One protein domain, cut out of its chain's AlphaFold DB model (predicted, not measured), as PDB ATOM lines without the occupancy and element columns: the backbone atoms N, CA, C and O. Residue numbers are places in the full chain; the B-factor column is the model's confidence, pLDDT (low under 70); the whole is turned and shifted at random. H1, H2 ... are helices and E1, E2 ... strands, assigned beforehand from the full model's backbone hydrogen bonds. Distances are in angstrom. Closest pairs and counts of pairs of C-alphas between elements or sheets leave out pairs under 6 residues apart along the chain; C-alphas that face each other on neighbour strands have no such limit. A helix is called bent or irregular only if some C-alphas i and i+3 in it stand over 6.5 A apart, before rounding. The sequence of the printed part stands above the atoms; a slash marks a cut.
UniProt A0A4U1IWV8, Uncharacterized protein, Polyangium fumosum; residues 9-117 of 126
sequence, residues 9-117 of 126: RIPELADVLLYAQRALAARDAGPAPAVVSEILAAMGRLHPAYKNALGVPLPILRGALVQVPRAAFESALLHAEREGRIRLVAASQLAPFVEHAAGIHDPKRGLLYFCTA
ATOM      1  N   ARG A   9     -11.311 -21.567  40.438       75.25
ATOM      2  CA  ARG A   9     -10.685 -22.060  41.666       75.25
ATOM      3  C   ARG A   9      -9.313 -22.647  41.332       75.25
ATOM      4  O   ARG A   9      -9.062 -23.098  40.217       75.25
ATOM      5  N   ILE A  10      -8.424 -22.680  42.326       71.50
ATOM      6  CA  ILE A  10      -7.034 -23.158  42.197       71.50
ATOM      7  C   ILE A  10      -6.899 -24.491  41.416       71.50
ATOM      8  O   ILE A  10      -6.063 -24.540  40.514       71.50
ATOM      9  N   PRO A  11      -7.700 -25.549  41.674       70.00
ATOM     10  CA  PRO A  11      -7.599 -26.797  40.906       70.00
ATOM     11  C   PRO A  11      -8.055 -26.667  39.443       70.00
ATOM     12  O   PRO A  11      -7.418 -27.218  38.552       70.00
ATOM     13  N   GLU A  12      -9.093 -25.878  39.167       74.56
ATOM     14  CA  GLU A  12      -9.606 -25.659  37.805       74.56
ATOM     15  C   GLU A  12      -8.585 -24.893  36.945       74.56
ATOM     16  O   GLU A  12      -8.425 -25.155  35.753       74.56
ATOM     17  N   LEU A  13      -7.836 -23.972  37.560       78.75
ATOM     18  CA  LEU A  13      -6.743 -23.269  36.895       78.75
ATOM     19  C   LEU A  13      -5.583 -24.217  36.541       78.75
ATOM     20  O   LEU A  13      -4.991 -24.079  35.469       78.75
ATOM     21  N   ALA A  14      -5.269 -25.185  37.409       77.19
ATOM     22  CA  ALA A  14      -4.223 -26.176  37.158       77.19
ATOM     23  C   ALA A  14      -4.564 -27.080  35.962       77.19
ATOM     24  O   ALA A  14      -3.702 -27.309  35.110       77.19
ATOM     25  N   ASP A  15      -5.822 -27.511  35.838       82.00
ATOM     26  CA  ASP A  15      -6.289 -28.313  34.701       82.00
ATOM     27  C   ASP A  15      -6.214 -27.542  33.378       82.00
ATOM     28  O   ASP A  15      -5.737 -28.070  32.370       82.00
ATOM     29  N   VAL A  16      -6.612 -26.264  33.378       82.44
ATOM     30  CA  VAL A  16      -6.502 -25.395  32.194       82.44
ATOM     31  C   VAL A  16      -5.042 -25.206  31.781       82.44
ATOM     32  O   VAL A  16      -4.723 -25.276  30.593       82.44
ATOM     33  N   LEU A  17      -4.138 -24.998  32.742       83.50
ATOM     34  CA  LEU A  17      -2.707 -24.860  32.465       83.50
ATOM     35  C   LEU A  17      -2.102 -26.164  31.938       83.50
ATOM     36  O   LEU A  17      -1.340 -26.127  30.973       83.50
ATOM     37  N   LEU A  18      -2.466 -27.310  32.514       83.31
ATOM     38  CA  LEU A  18      -2.007 -28.620  32.056       83.31
ATOM     39  C   LEU A  18      -2.507 -28.923  30.640       83.31
ATOM     40  O   LEU A  18      -1.740 -29.390  29.795       83.31
ATOM     41  N   TYR A  19      -3.773 -28.620  30.353       83.25
ATOM     42  CA  TYR A  19      -4.330 -28.727  29.009       83.25
ATOM     43  C   TYR A  19      -3.599 -27.808  28.024       83.25
ATOM     44  O   TYR A  19      -3.202 -28.258  26.951       83.25
ATOM     45  N   ALA A  20      -3.349 -26.549  28.394       75.31
ATOM     46  CA  ALA A  20      -2.618 -25.603  27.556       75.31
ATOM     47  C   ALA A  20      -1.176 -26.062  27.282       75.31
ATOM     48  O   ALA A  20      -0.721 -25.976  26.144       75.31
ATOM     49  N   GLN A  21      -0.474 -26.600  28.282       74.12
ATOM     50  CA  GLN A  21       0.874 -27.156  28.118       74.12
ATOM     51  C   GLN A  21       0.880 -28.372  27.193       74.12
ATOM     52  O   GLN A  21       1.711 -28.449  26.293       74.12
ATOM     53  N   ARG A  22      -0.072 -29.299  27.358       73.44
ATOM     54  CA  ARG A  22      -0.226 -30.453  26.458       73.44
ATOM     55  C   ARG A  22      -0.556 -30.017  25.035       73.44
ATOM     56  O   ARG A  22       0.009 -30.553  24.089       73.44
ATOM     57  N   ALA A  23      -1.425 -29.020  24.884       70.19
ATOM     58  CA  ALA A  23      -1.758 -28.446  23.589       70.19
ATOM     59  C   ALA A  23      -0.548 -27.754  22.943       70.19
ATOM     60  O   ALA A  23      -0.358 -27.880  21.739       70.19
ATOM     61  N   LEU A  24       0.290 -27.057  23.714       67.69
ATOM     62  CA  LEU A  24       1.537 -26.461  23.223       67.69
ATOM     63  C   LEU A  24       2.546 -27.533  22.801       67.69
ATOM     64  O   LEU A  24       3.009 -27.506  21.667       67.69
ATOM     65  N   ALA A  25       2.793 -28.535  23.645       62.34
ATOM     66  CA  ALA A  25       3.697 -29.640  23.329       62.34
ATOM     67  C   ALA A  25       3.250 -30.423  22.079       62.34
ATOM     68  O   ALA A  25       4.068 -30.783  21.235       62.34
ATOM     69  N   ALA A  26       1.940 -30.638  21.909       62.28
ATOM     70  CA  ALA A  26       1.385 -31.263  20.711       62.28
ATOM     71  C   ALA A  26       1.536 -30.390  19.452       62.28
ATOM     72  O   ALA A  26       1.629 -30.923  18.348       62.28
ATOM     73  N   ARG A  27       1.576 -29.057  19.590       59.72
ATOM     74  CA  ARG A  27       1.847 -28.137  18.471       59.72
ATOM     75  C   ARG A  27       3.318 -28.156  18.058       59.72
ATOM     76  O   ARG A  27       3.592 -28.031  16.865       59.72
ATOM     77  N   ASP A  28       4.231 -28.355  19.006       59.62
ATOM     78  CA  ASP A  28       5.675 -28.423  18.749       59.62
ATOM     79  C   ASP A  28       6.120 -29.765  18.149       59.62
ATOM     80  O   ASP A  28       7.119 -29.817  17.436       59.62
ATOM     81  N   ALA A  29       5.350 -30.840  18.354       65.25
ATOM     82  CA  ALA A  29       5.632 -32.165  17.790       65.25
ATOM     83  C   ALA A  29       5.553 -32.228  16.247       65.25
ATOM     84  O   ALA A  29       5.966 -33.221  15.646       65.25
ATOM     85  N   GLY A  30       5.051 -31.173  15.597       70.44
ATOM     86  CA  GLY A  30       4.849 -31.138  14.154       70.44
ATOM     87  C   GLY A  30       3.740 -32.092  13.685       70.44
ATOM     88  O   GLY A  30       3.154 -32.843  14.466       70.44
ATOM     89  N   PRO A  31       3.374 -32.042  12.398       83.62
ATOM     90  CA  PRO A  31       2.388 -32.960  11.846       83.62
ATOM     91  C   PRO A  31       2.945 -34.383  11.771       83.62
ATOM     92  O   PRO A  31       4.135 -34.590  11.537       83.62
ATOM     93  N   ALA A  32       2.060 -35.372  11.902       84.88
ATOM     94  CA  ALA A  32       2.421 -36.777  11.758       84.88
ATOM     95  C   ALA A  32       3.130 -37.029  10.406       84.88
ATOM     96  O   ALA A  32       2.555 -36.715   9.356       84.88
ATOM     97  N   PRO A  33       4.332 -37.640  10.390       86.19
ATOM     98  CA  PRO A  33       5.088 -37.881   9.158       86.19
ATOM     99  C   PRO A  33       4.324 -38.693   8.104       86.19
ATOM    100  O   PRO A  33       4.503 -38.475   6.907       86.19
ATOM    101  N   ALA A  34       3.441 -39.598   8.539       89.50
ATOM    102  CA  ALA A  34       2.571 -40.369   7.652       89.50
ATOM    103  C   ALA A  34       1.666 -39.460   6.804       89.50
ATOM    104  O   ALA A  34       1.599 -39.625   5.591       89.50
ATOM    105  N   VAL A  35       1.067 -38.432   7.416       92.56
ATOM    106  CA  VAL A  35       0.185 -37.481   6.720       92.56
ATOM    107  C   VAL A  35       0.960 -36.677   5.677       92.56
ATOM    108  O   VAL A  35       0.484 -36.481   4.561       92.56
ATOM    109  N   VAL A  36       2.181 -36.244   6.006       93.19
ATOM    110  CA  VAL A  36       3.056 -35.542   5.050       93.19
ATOM    111  C   VAL A  36       3.378 -36.446   3.857       93.19
ATOM    112  O   VAL A  36       3.275 -36.013   2.711       93.19
ATOM    113  N   SER A  37       3.719 -37.710   4.107       92.31
ATOM    114  CA  SER A  37       4.001 -38.692   3.054       92.31
ATOM    115  C   SER A  37       2.784 -38.967   2.167       92.31
ATOM    116  O   SER A  37       2.915 -39.001   0.944       92.31
ATOM    117  N   GLU A  38       1.592 -39.106   2.750       95.38
ATOM    118  CA  GLU A  38       0.347 -39.288   1.999       95.38
ATOM    119  C   GLU A  38       0.029 -38.082   1.109       95.38
ATOM    120  O   GLU A  38      -0.356 -38.260  -0.049       95.38
ATOM    121  N   ILE A  39       0.246 -36.858   1.609       95.50
ATOM    122  CA  ILE A  39       0.085 -35.624   0.830       95.50
ATOM    123  C   ILE A  39       1.032 -35.625  -0.367       95.50
ATOM    124  O   ILE A  39       0.597 -35.368  -1.489       95.50
ATOM    125  N   LEU A  40       2.314 -35.936  -0.159       95.19
ATOM    126  CA  LEU A  40       3.303 -35.971  -1.239       95.19
ATOM    127  C   LEU A  40       2.978 -37.061  -2.267       95.19
ATOM    128  O   LEU A  40       3.076 -36.821  -3.470       95.19
ATOM    129  N   ALA A  41       2.520 -38.230  -1.817       95.69
ATOM    130  CA  ALA A  41       2.089 -39.305  -2.701       95.69
ATOM    131  C   ALA A  41       0.846 -38.911  -3.519       95.69
ATOM    132  O   ALA A  41       0.786 -39.173  -4.722       95.69
ATOM    133  N   ALA A  42      -0.143 -38.265  -2.896       96.31
ATOM    134  CA  ALA A  42      -1.322 -37.752  -3.590       96.31
ATOM    135  C   ALA A  42      -0.953 -36.653  -4.591       96.31
ATOM    136  O   ALA A  42      -1.423 -36.680  -5.727       96.31
ATOM    137  N   MET A  43      -0.049 -35.746  -4.215       95.38
ATOM    138  CA  MET A  43       0.511 -34.742  -5.116       95.38
ATOM    139  C   MET A  43       1.209 -35.385  -6.314       95.38
ATOM    140  O   MET A  43       0.940 -34.979  -7.437       95.38
ATOM    141  N   GLY A  44       2.021 -36.427  -6.118       93.19
ATOM    142  CA  GLY A  44       2.664 -37.153  -7.219       93.19
ATOM    143  C   GLY A  44       1.669 -37.742  -8.227       93.19
ATOM    144  O   GLY A  44       1.924 -37.719  -9.427       93.19
ATOM    145  N   ARG A  45       0.503 -38.210  -7.758       95.31
ATOM    146  CA  ARG A  45      -0.570 -38.728  -8.627       95.31
ATOM    147  C   ARG A  45      -1.366 -37.625  -9.324       95.31
ATOM    148  O   ARG A  45      -1.726 -37.777 -10.486       95.31
ATOM    149  N   LEU A  46      -1.675 -36.540  -8.616       95.12
ATOM    150  CA  LEU A  46      -2.579 -35.491  -9.098       95.12
ATOM    151  C   LEU A  46      -1.862 -34.433  -9.939       95.12
ATOM    152  O   LEU A  46      -2.429 -33.942 -10.910       95.12
ATOM    153  N   HIS A  47      -0.621 -34.084  -9.601       91.62
ATOM    154  CA  HIS A  47       0.108 -32.977 -10.219       91.62
ATOM    155  C   HIS A  47       0.184 -33.034 -11.759       91.62
ATOM    156  O   HIS A  47      -0.040 -31.991 -12.375       91.62
ATOM    157  N   PRO A  48       0.386 -34.197 -12.419       92.19
ATOM    158  CA  PRO A  48       0.407 -34.270 -13.883       92.19
ATOM    159  C   PRO A  48      -0.867 -33.745 -14.564       92.19
ATOM    160  O   PRO A  48      -0.781 -33.141 -15.633       92.19
ATOM    161  N   ALA A  49      -2.037 -33.923 -13.938       92.88
ATOM    162  CA  ALA A  49      -3.315 -33.435 -14.463       92.88
ATOM    163  C   ALA A  49      -3.463 -31.907 -14.351       92.88
ATOM    164  O   ALA A  49      -4.228 -31.302 -15.098       92.88
ATOM    165  N   TYR A  50      -2.700 -31.275 -13.456       91.06
ATOM    166  CA  TYR A  50      -2.740 -29.838 -13.177       91.06
ATOM    167  C   TYR A  50      -1.461 -29.115 -13.622       91.06
ATOM    168  O   TYR A  50      -1.234 -27.976 -13.224       91.06
ATOM    169  N   LYS A  51      -0.635 -29.739 -14.475       85.38
ATOM    170  CA  LYS A  51       0.663 -29.194 -14.918       85.38
ATOM    171  C   LYS A  51       0.583 -27.816 -15.595       85.38
ATOM    172  O   LYS A  51       1.551 -27.071 -15.568       85.38
ATOM    173  N   ASN A  52      -0.563 -27.496 -16.200       86.50
ATOM    174  CA  ASN A  52      -0.818 -26.225 -16.890       86.50
ATOM    175  C   ASN A  52      -1.663 -25.250 -16.042       86.50
ATOM    176  O   ASN A  52      -2.105 -24.223 -16.550       86.50
ATOM    177  N   ALA A  53      -1.944 -25.589 -14.782       87.81
ATOM    178  CA  ALA A  53      -2.700 -24.766 -13.844       87.81
ATOM    179  C   ALA A  53      -1.779 -24.216 -12.741       87.81
ATOM    180  O   ALA A  53      -0.606 -24.568 -12.654       87.81
ATOM    181  N   LEU A  54      -2.328 -23.382 -11.851       89.38
ATOM    182  CA  LEU A  54      -1.600 -22.844 -10.688       89.38
ATOM    183  C   LEU A  54      -1.158 -23.929  -9.685       89.38
ATOM    184  O   LEU A  54      -0.314 -23.683  -8.824       89.38
ATOM    185  N   GLY A  55      -1.742 -25.122  -9.781       92.75
ATOM    186  CA  GLY A  55      -1.466 -26.273  -8.938       92.75
ATOM    187  C   GLY A  55      -2.711 -27.133  -8.752       92.75
ATOM    188  O   GLY A  55      -3.776 -26.854  -9.302       92.75
ATOM    189  N   VAL A  56      -2.576 -28.177  -7.943       95.44
ATOM    190  CA  VAL A  56      -3.688 -29.021  -7.508       95.44
ATOM    191  C   VAL A  56      -4.537 -28.226  -6.506       95.44
ATOM    192  O   VAL A  56      -3.991 -27.774  -5.496       95.44
ATOM    193  N   PRO A  57      -5.853 -28.054  -6.725       95.25
ATOM    194  CA  PRO A  57      -6.716 -27.391  -5.754       95.25
ATOM    195  C   PRO A  57      -6.754 -28.153  -4.423       95.25
ATOM    196  O   PRO A  57      -6.908 -29.378  -4.407       95.25
ATOM    197  N   LEU A  58      -6.683 -27.440  -3.297       96.00
ATOM    198  CA  LEU A  58      -6.766 -28.040  -1.961       96.00
ATOM    199  C   LEU A  58      -8.030 -28.891  -1.731       96.00
ATOM    200  O   LEU A  58      -7.894 -29.936  -1.095       96.00
ATOM    201  N   PRO A  59      -9.228 -28.550  -2.256       94.50
ATOM    202  CA  PRO A  59     -10.395 -29.429  -2.146       94.50
ATOM    203  C   PRO A  59     -10.181 -30.795  -2.810       94.50
ATOM    204  O   PRO A  59     -10.554 -31.817  -2.239       94.50
ATOM    205  N   ILE A  60      -9.540 -30.817  -3.984       95.56
ATOM    206  CA  ILE A  60      -9.241 -32.049  -4.726       95.56
ATOM    207  C   ILE A  60      -8.209 -32.878  -3.967       95.56
ATOM    208  O   ILE A  60      -8.394 -34.079  -3.775       95.56
ATOM    209  N   LEU A  61      -7.149 -32.231  -3.480       95.31
ATOM    210  CA  LEU A  61      -6.123 -32.902  -2.691       95.31
ATOM    211  C   LEU A  61      -6.706 -33.475  -1.389       95.31
ATOM    212  O   LEU A  61      -6.457 -34.630  -1.067       95.31
ATOM    213  N   ARG A  62      -7.553 -32.719  -0.685       94.94
ATOM    214  CA  ARG A  62      -8.256 -33.182   0.521       94.94
ATOM    215  C   ARG A  62      -9.203 -34.346   0.226       94.94
ATOM    216  O   ARG A  62      -9.283 -35.269   1.026       94.94
ATOM    217  N   GLY A  63      -9.883 -34.335  -0.921       95.00
ATOM    218  CA  GLY A  63     -10.726 -35.448  -1.365       95.00
ATOM    219  C   GLY A  63      -9.952 -36.760  -1.535       95.00
ATOM    220  O   GLY A  63     -10.478 -37.825  -1.228       95.00
ATOM    221  N   ALA A  64      -8.679 -36.690  -1.936       93.81
ATOM    222  CA  ALA A  64      -7.804 -37.860  -2.029       93.81
ATOM    223  C   ALA A  64      -7.311 -38.381  -0.661       93.81
ATOM    224  O   ALA A  64      -6.792 -39.493  -0.596       93.81
ATOM    225  N   LEU A  65      -7.478 -37.602   0.416       94.06
ATOM    226  CA  LEU A  65      -7.090 -37.940   1.791       94.06
ATOM    227  C   LEU A  65      -8.280 -37.785   2.756       94.06
ATOM    228  O   LEU A  65      -8.157 -37.184   3.821       94.06
ATOM    229  N   VAL A  66      -9.450 -38.323   2.394       92.88
ATOM    230  CA  VAL A  66     -10.706 -38.143   3.156       92.88
ATOM    231  C   VAL A  66     -10.624 -38.574   4.630       92.88
ATOM    232  O   VAL A  66     -11.358 -38.053   5.463       92.88
ATOM    233  N   GLN A  67      -9.716 -39.497   4.959       91.62
ATOM    234  CA  GLN A  67      -9.519 -40.006   6.320       91.62
ATOM    235  C   GLN A  67      -8.658 -39.087   7.199       91.62
ATOM    236  O   GLN A  67      -8.605 -39.270   8.414       91.62
ATOM    237  N   VAL A  68      -7.981 -38.093   6.615       91.56
ATOM    238  CA  VAL A  68      -7.128 -37.162   7.356       91.56
ATOM    239  C   VAL A  68      -7.976 -35.992   7.864       91.56
ATOM    240  O   VAL A  68      -8.581 -35.272   7.063       91.56
ATOM    241  N   PRO A  69      -7.996 -35.724   9.184       92.62
ATOM    242  CA  PRO A  69      -8.685 -34.561   9.725       92.62
ATOM    243  C   PRO A  69      -8.159 -33.263   9.114       92.62
ATOM    244  O   PRO A  69      -6.949 -33.072   8.980       92.62
ATOM    245  N   ARG A  70      -9.062 -32.323   8.817       91.75
ATOM    246  CA  ARG A  70      -8.724 -31.052   8.157       91.75
ATOM    247  C   ARG A  70      -7.555 -30.317   8.819       91.75
ATOM    248  O   ARG A  70      -6.628 -29.913   8.131       91.75
ATOM    249  N   ALA A  71      -7.565 -30.190  10.145       90.81
ATOM    250  CA  ALA A  71      -6.496 -29.503  10.870       90.81
ATOM    251  C   ALA A  71      -5.127 -30.193  10.705       90.81
ATOM    252  O   ALA A  71      -4.107 -29.520  10.555       90.81
ATOM    253  N   ALA A  72      -5.099 -31.531  10.691       91.06
ATOM    254  CA  ALA A  72      -3.877 -32.298  10.464       91.06
ATOM    255  C   ALA A  72      -3.377 -32.134   9.022       91.06
ATOM    256  O   ALA A  72      -2.183 -31.944   8.809       91.06
ATOM    257  N   PHE A  73      -4.292 -32.132   8.050       94.31
ATOM    258  CA  PHE A  73      -3.992 -31.882   6.641       94.31
ATOM    259  C   PHE A  73      -3.388 -30.487   6.415       94.31
ATOM    260  O   PHE A  73      -2.320 -30.368   5.819       94.31
ATOM    261  N   GLU A  74      -4.022 -29.434   6.934       94.50
ATOM    262  CA  GLU A  74      -3.535 -28.054   6.796       94.50
ATOM    263  C   GLU A  74      -2.174 -27.859   7.483       94.50
ATOM    264  O   GLU A  74      -1.258 -27.280   6.897       94.50
ATOM    265  N   SER A  75      -2.005 -28.406   8.692       92.88
ATOM    266  CA  SER A  75      -0.725 -28.375   9.410       92.88
ATOM    267  C   SER A  75       0.383 -29.092   8.630       92.88
ATOM    268  O   SER A  75       1.494 -28.568   8.497       92.88
ATOM    269  N   ALA A  76       0.075 -30.260   8.055       94.75
ATOM    270  CA  ALA A  76       0.999 -31.033   7.235       94.75
ATOM    271  C   ALA A  76       1.391 -30.307   5.942       94.75
ATOM    272  O   ALA A  76       2.571 -30.302   5.598       94.75
ATOM    273  N   LEU A  77       0.455 -29.629   5.273       95.69
ATOM    274  CA  LEU A  77       0.753 -28.795   4.105       95.69
ATOM    275  C   LEU A  77       1.690 -27.636   4.452       95.69
ATOM    276  O   LEU A  77       2.705 -27.437   3.787       95.69
ATOM    277  N   LEU A  78       1.386 -26.891   5.518       94.38
ATOM    278  CA  LEU A  78       2.219 -25.772   5.965       94.38
ATOM    279  C   LEU A  78       3.608 -26.234   6.416       94.38
ATOM    280  O   LEU A  78       4.587 -25.504   6.283       94.38
ATOM    281  N   HIS A  79       3.714 -27.428   6.995       92.94
ATOM    282  CA  HIS A  79       5.003 -28.033   7.314       92.94
ATOM    283  C   HIS A  79       5.764 -28.445   6.048       92.94
ATOM    284  O   HIS A  79       6.918 -28.067   5.893       92.94
ATOM    285  N   ALA A  80       5.117 -29.133   5.106       93.81
ATOM    286  CA  ALA A  80       5.743 -29.561   3.858       93.81
ATOM    287  C   ALA A  80       6.206 -28.378   2.985       93.81
ATOM    288  O   ALA A  80       7.241 -28.477   2.325       93.81
ATOM    289  N   GLU A  81       5.481 -27.254   3.003       94.75
ATOM    290  CA  GLU A  81       5.911 -26.008   2.358       94.75
ATOM    291  C   GLU A  81       7.141 -25.400   3.046       94.75
ATOM    292  O   GLU A  81       8.088 -25.007   2.366       94.75
ATOM    293  N   ARG A  82       7.170 -25.359   4.388       92.12
ATOM    294  CA  ARG A  82       8.343 -24.887   5.152       92.12
ATOM    295  C   ARG A  82       9.592 -25.726   4.877       92.12
ATOM    296  O   ARG A  82      10.682 -25.175   4.783       92.12
ATOM    297  N   GLU A  83       9.413 -27.030   4.696       91.12
ATOM    298  CA  GLU A  83      10.455 -27.990   4.309       91.12
ATOM    299  C   GLU A  83      10.829 -27.916   2.814       91.12
ATOM    300  O   GLU A  83      11.681 -28.670   2.349       91.12
ATOM    301  N   GLY A  84      10.177 -27.052   2.024       92.62
ATOM    302  CA  GLY A  84      10.454 -26.877   0.597       92.62
ATOM    303  C   GLY A  84      10.052 -28.064  -0.285       92.62
ATOM    304  O   GLY A  84      10.529 -28.174  -1.412       92.62
ATOM    305  N   ARG A  85       9.187 -28.963   0.201       93.06
ATOM    306  CA  ARG A  85       8.746 -30.161  -0.542       93.06
ATOM    307  C   ARG A  85       7.569 -29.891  -1.473       93.06
ATOM    308  O   ARG A  85       7.349 -30.651  -2.409       93.06
ATOM    309  N   ILE A  86       6.811 -28.835  -1.195       95.12
ATOM    310  CA  ILE A  86       5.690 -28.329  -1.993       95.12
ATOM    311  C   ILE A  86       5.670 -26.803  -1.913       95.12
ATOM    312  O   ILE A  86       6.379 -26.205  -1.102       95.12
ATOM    313  N   ARG A  87       4.799 -26.175  -2.697       95.62
ATOM    314  CA  ARG A  87       4.460 -24.760  -2.564       95.62
ATOM    315  C   ARG A  87       2.950 -24.573  -2.517       95.62
ATOM    316  O   ARG A  87       2.231 -25.116  -3.355       95.62
ATOM    317  N   LEU A  88       2.482 -23.776  -1.563       96.38
ATOM    318  CA  LEU A  88       1.102 -23.318  -1.489       96.38
ATOM    319  C   LEU A  88       0.982 -21.985  -2.222       96.38
ATOM    320  O   LEU A  88       1.746 -21.045  -1.996       96.38
ATOM    321  N   VAL A  89       0.001 -21.914  -3.113       94.88
ATOM    322  CA  VAL A  89      -0.245 -20.768  -3.982       94.88
ATOM    323  C   VAL A  89      -1.582 -20.148  -3.604       94.88
ATOM    324  O   VAL A  89      -2.598 -20.837  -3.446       94.88
ATOM    325  N   ALA A  90      -1.563 -18.829  -3.435       94.06
ATOM    326  CA  ALA A  90      -2.756 -18.051  -3.164       94.06
ATOM    327  C   ALA A  90      -3.660 -17.999  -4.400       94.06
ATOM    328  O   ALA A  90      -3.189 -17.817  -5.524       94.06
ATOM    329  N   ALA A  91      -4.963 -18.140  -4.187       91.31
ATOM    330  CA  ALA A  91      -5.943 -17.799  -5.201       91.31
ATOM    331  C   ALA A  91      -6.069 -16.276  -5.320       91.31
ATOM    332  O   ALA A  91      -6.043 -15.553  -4.322       91.31
ATOM    333  N   SER A  92      -6.269 -15.796  -6.549       83.94
ATOM    334  CA  SER A  92      -6.748 -14.432  -6.762       83.94
ATOM    335  C   SER A  92      -8.142 -14.284  -6.153       83.94
ATOM    336  O   SER A  92      -8.987 -15.160  -6.327       83.94
ATOM    337  N   GLN A  93      -8.410 -13.156  -5.495       71.38
ATOM    338  CA  GLN A  93      -9.749 -12.831  -4.980       71.38
ATOM    339  C   GLN A  93     -10.797 -12.696  -6.094       71.38
ATOM    340  O   GLN A  93     -11.990 -12.778  -5.832       71.38
ATOM    341  N   LEU A  94     -10.348 -12.502  -7.337       74.50
ATOM    342  CA  LEU A  94     -11.200 -12.400  -8.521       74.50
ATOM    343  C   LEU A  94     -11.375 -13.745  -9.243       74.50
ATOM    344  O   LEU A  94     -12.019 -13.793 -10.288       74.50
ATOM    345  N   ALA A  95     -10.772 -14.827  -8.739       73.50
ATOM    346  CA  ALA A  95     -10.892 -16.133  -9.369       73.50
ATOM    347  C   ALA A  95     -12.323 -16.670  -9.184       73.50
ATOM    348  O   ALA A  95     -12.764 -16.860  -8.045       73.50
ATOM    349  N   PRO A  96     -13.060 -16.939 -10.276       66.81
ATOM    350  CA  PRO A  96     -14.379 -17.535 -10.165       66.81
ATOM    351  C   PRO A  96     -14.249 -18.963  -9.606       66.81
ATOM    352  O   PRO A  96     -13.270 -19.658  -9.881       66.81
ATOM    353  N   PHE A  97     -15.242 -19.401  -8.826       77.00
ATOM    354  CA  PHE A  97     -15.337 -20.761  -8.257       77.00
ATOM    355  C   PHE A  97     -14.307 -21.123  -7.169       77.00
ATOM    356  O   PHE A  97     -14.110 -22.300  -6.868       77.00
ATOM    357  N   VAL A  98     -13.666 -20.132  -6.541       82.38
ATOM    358  CA  VAL A  98     -12.841 -20.365  -5.348       82.38
ATOM    359  C   VAL A  98     -13.718 -20.391  -4.101       82.38
ATOM    360  O   VAL A  98     -14.295 -19.386  -3.690       82.38
ATOM    361  N   GLU A  99     -13.797 -21.557  -3.467       84.81
ATOM    362  CA  GLU A  99     -14.507 -21.721  -2.204       84.81
ATOM    363  C   GLU A  99     -13.627 -21.262  -1.036       84.81
ATOM    364  O   GLU A  99     -12.703 -21.962  -0.618       84.81
ATOM    365  N   HIS A 100     -13.937 -20.102  -0.452       83.50
ATOM    366  CA  HIS A 100     -13.191 -19.559   0.691       83.50
ATOM    367  C   HIS A 100     -13.043 -20.556   1.845       83.50
ATOM    368  O   HIS A 100     -11.965 -20.695   2.418       83.50
ATOM    369  N   ALA A 101     -14.107 -21.303   2.144       85.00
ATOM    370  CA  ALA A 101     -14.106 -22.290   3.213       85.00
ATOM    371  C   ALA A 101     -13.189 -23.491   2.939       85.00
ATOM    372  O   ALA A 101     -12.930 -24.254   3.867       85.00
ATOM    373  N   ALA A 102     -12.706 -23.688   1.712       87.19
ATOM    374  CA  ALA A 102     -11.910 -24.849   1.329       87.19
ATOM    375  C   ALA A 102     -10.406 -24.554   1.176       87.19
ATOM    376  O   ALA A 102      -9.622 -25.489   1.002       87.19
ATOM    377  N   GLY A 103     -10.005 -23.280   1.270       90.75
ATOM    378  CA  GLY A 103      -8.604 -22.868   1.333       90.75
ATOM    379  C   GLY A 103      -8.071 -22.713   2.762       90.75
ATOM    380  O   GLY A 103      -8.793 -22.897   3.744       90.75
ATOM    381  N   ILE A 104      -6.793 -22.346   2.862       93.75
ATOM    382  CA  ILE A 104      -6.108 -22.002   4.115       93.75
ATOM    383  C   ILE A 104      -5.882 -20.492   4.127       93.75
ATOM    384  O   ILE A 104      -5.258 -19.947   3.217       93.75
ATOM    385  N   HIS A 105      -6.379 -19.802   5.151       92.19
ATOM    386  CA  HIS A 105      -6.167 -18.363   5.286       92.19
ATOM    387  C   HIS A 105      -4.764 -18.056   5.817       92.19
ATOM    388  O   HIS A 105      -4.418 -18.427   6.937       92.19
ATOM    389  N   ASP A 106      -3.984 -17.323   5.025       91.31
ATOM    390  CA  ASP A 106      -2.691 -16.772   5.412       91.31
ATOM    391  C   ASP A 106      -2.782 -15.237   5.509       91.31
ATOM    392  O   ASP A 106      -3.188 -14.588   4.541       91.31
ATOM    393  N   PRO A 107      -2.393 -14.617   6.640       88.56
ATOM    394  CA  PRO A 107      -2.498 -13.168   6.819       88.56
ATOM    395  C   PRO A 107      -1.689 -12.331   5.821       88.56
ATOM    396  O   PRO A 107      -2.018 -11.171   5.597       88.56
ATOM    397  N   LYS A 108      -0.610 -12.885   5.255       91.06
ATOM    398  CA  LYS A 108       0.297 -12.170   4.347       91.06
ATOM    399  C   LYS A 108       0.005 -12.483   2.886       91.06
ATOM    400  O   LYS A 108       0.114 -11.605   2.040       91.06
ATOM    401  N   ARG A 109      -0.321 -13.741   2.589       91.56
ATOM    402  CA  ARG A 109      -0.492 -14.245   1.218       91.56
ATOM    403  C   ARG A 109      -1.953 -14.305   0.774       91.56
ATOM    404  O   ARG A 109      -2.208 -14.492  -0.408       91.56
ATOM    405  N   GLY A 110      -2.904 -14.153   1.693       91.62
ATOM    406  CA  GLY A 110      -4.329 -14.290   1.412       91.62
ATOM    407  C   GLY A 110      -4.800 -15.744   1.468       91.62
ATOM    408  O   GLY A 110      -4.325 -16.538   2.279       91.62
ATOM    409  N   LEU A 111      -5.783 -16.099   0.638       94.25
ATOM    410  CA  LEU A 111      -6.367 -17.442   0.631       94.25
ATOM    411  C   LEU A 111      -5.497 -18.409  -0.179       94.25
ATOM    412  O   LEU A 111      -5.491 -18.371  -1.407       94.25
ATOM    413  N   LEU A 112      -4.805 -19.314   0.503       95.31
ATOM    414  CA  LEU A 112      -4.063 -20.406  -0.119       95.31
ATOM    415  C   LEU A 112      -5.041 -21.463  -0.610       95.31
ATOM    416  O   LEU A 112      -5.826 -21.995   0.176       95.31
ATOM    417  N   TYR A 113      -4.989 -21.769  -1.901       95.69
ATOM    418  CA  TYR A 113      -5.992 -22.630  -2.529       95.69
ATOM    419  C   TYR A 113      -5.406 -23.698  -3.445       95.69
ATOM    420  O   TYR A 113      -6.066 -24.702  -3.706       95.69
ATOM    421  N   PHE A 114      -4.166 -23.529  -3.901       95.31
ATOM    422  CA  PHE A 114      -3.501 -24.511  -4.748       95.31
ATOM    423  C   PHE A 114      -2.218 -25.010  -4.094       95.31
ATOM    424  O   PHE A 114      -1.532 -24.272  -3.389       95.31
ATOM    425  N   CYS A 115      -1.891 -26.270  -4.353       95.69
ATOM    426  CA  CYS A 115      -0.641 -26.906  -3.980       95.69
ATOM    427  C   CYS A 115       0.099 -27.309  -5.257       95.69
ATOM    428  O   CYS A 115      -0.474 -27.941  -6.143       95.69
ATOM    429  N   THR A 116       1.370 -26.949  -5.372       94.88
ATOM    430  CA  THR A 116       2.200 -27.264  -6.537       94.88
ATOM    431  C   THR A 116       3.560 -27.804  -6.111       94.88
ATOM    432  O   THR A 116       3.920 -27.767  -4.929       94.88
ATOM    433  N   ALA A 117       4.298 -28.360  -7.069       90.00
ATOM    434  CA  ALA A 117       5.679 -28.764  -6.864       90.00
ATOM    435  C   ALA A 117       6.533 -27.540  -6.473       90.00
ATOM    436  O   ALA A 117       6.217 -26.413  -6.870       90.00
TER     437      ALA A 117
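AT A GLANCE: This is residues 9 to 117 of the 126 residues of an uncharacterized protein of Polyangium fumosum (UniProt A0A4U1IWV8). A small three-stranded sheet, with H4 packed on it and H3 beside its strands, forms a compact body with H2, which crosses H3 and H4; residues 10 to 26 of H1 stick out as a long arm. The 109 printed residues include four named helices, then three named strands, E1, E2 and E3. The antiparallel sheet runs E1 E3 E2, and the class is mostly helix. The whole is loose and elongated, with a radius of gyration of the C-alphas of 16.6 A and spans of 59 by 31 by 24 A.

HOW THE PARTS SIT: Inner strand E3, residues 110 to 116, pairs antiparallel with E1, residues 87 to 90 (N 89 and O 114, 2.8 A), and in a hairpin with E2, residues 104 to 106 (N 112 and O 104, 2.8 A). H4, residues 70 to 82, is on the sheet, in two layers, helix and sheet; the closest C-alphas of H4 and E1 are those of Glu 81 and Arg 87, 5.3 A. H3, residues 58 to 63, is on the sheet at a height of 5.8 A, over none of its strands. H2, residues 33 to 50, only grazes the sheet; with residues 35 to 39 it touches H4, about perpendicular at 79 degrees, the closest C-alphas being those of Val 36 and Ala 76, 5.4 A. H1, residues 10 to 28, is apart from H2. Every O i to N i+4 pair is within hydrogen-bond range in H1, H3 and H4, and 11 of 14 in H2.

IN THESE COORDINATES: H1 begins at C-alpha 10 (-7.034, -23.158, 42.197) and is 27.2 A long. H2, 25.0 A, has a kink of 35 degrees near residue 44 and is only just irregular, C-alphas 45 and 48 being 7.0 A apart. H4 measures 18.4 A; E3, 16.6 A, ends at C-alpha 116 (2.200, -27.264, -6.537).

THE WHOLE: The C-alphas farthest apart, those of Arg 9 and Asn 52, are 59.5 A apart. The printed part has no cut; the link from E1 to E2, 13 residues, is long. Residues 24 to 29 and residue 96 have pLDDT under 70.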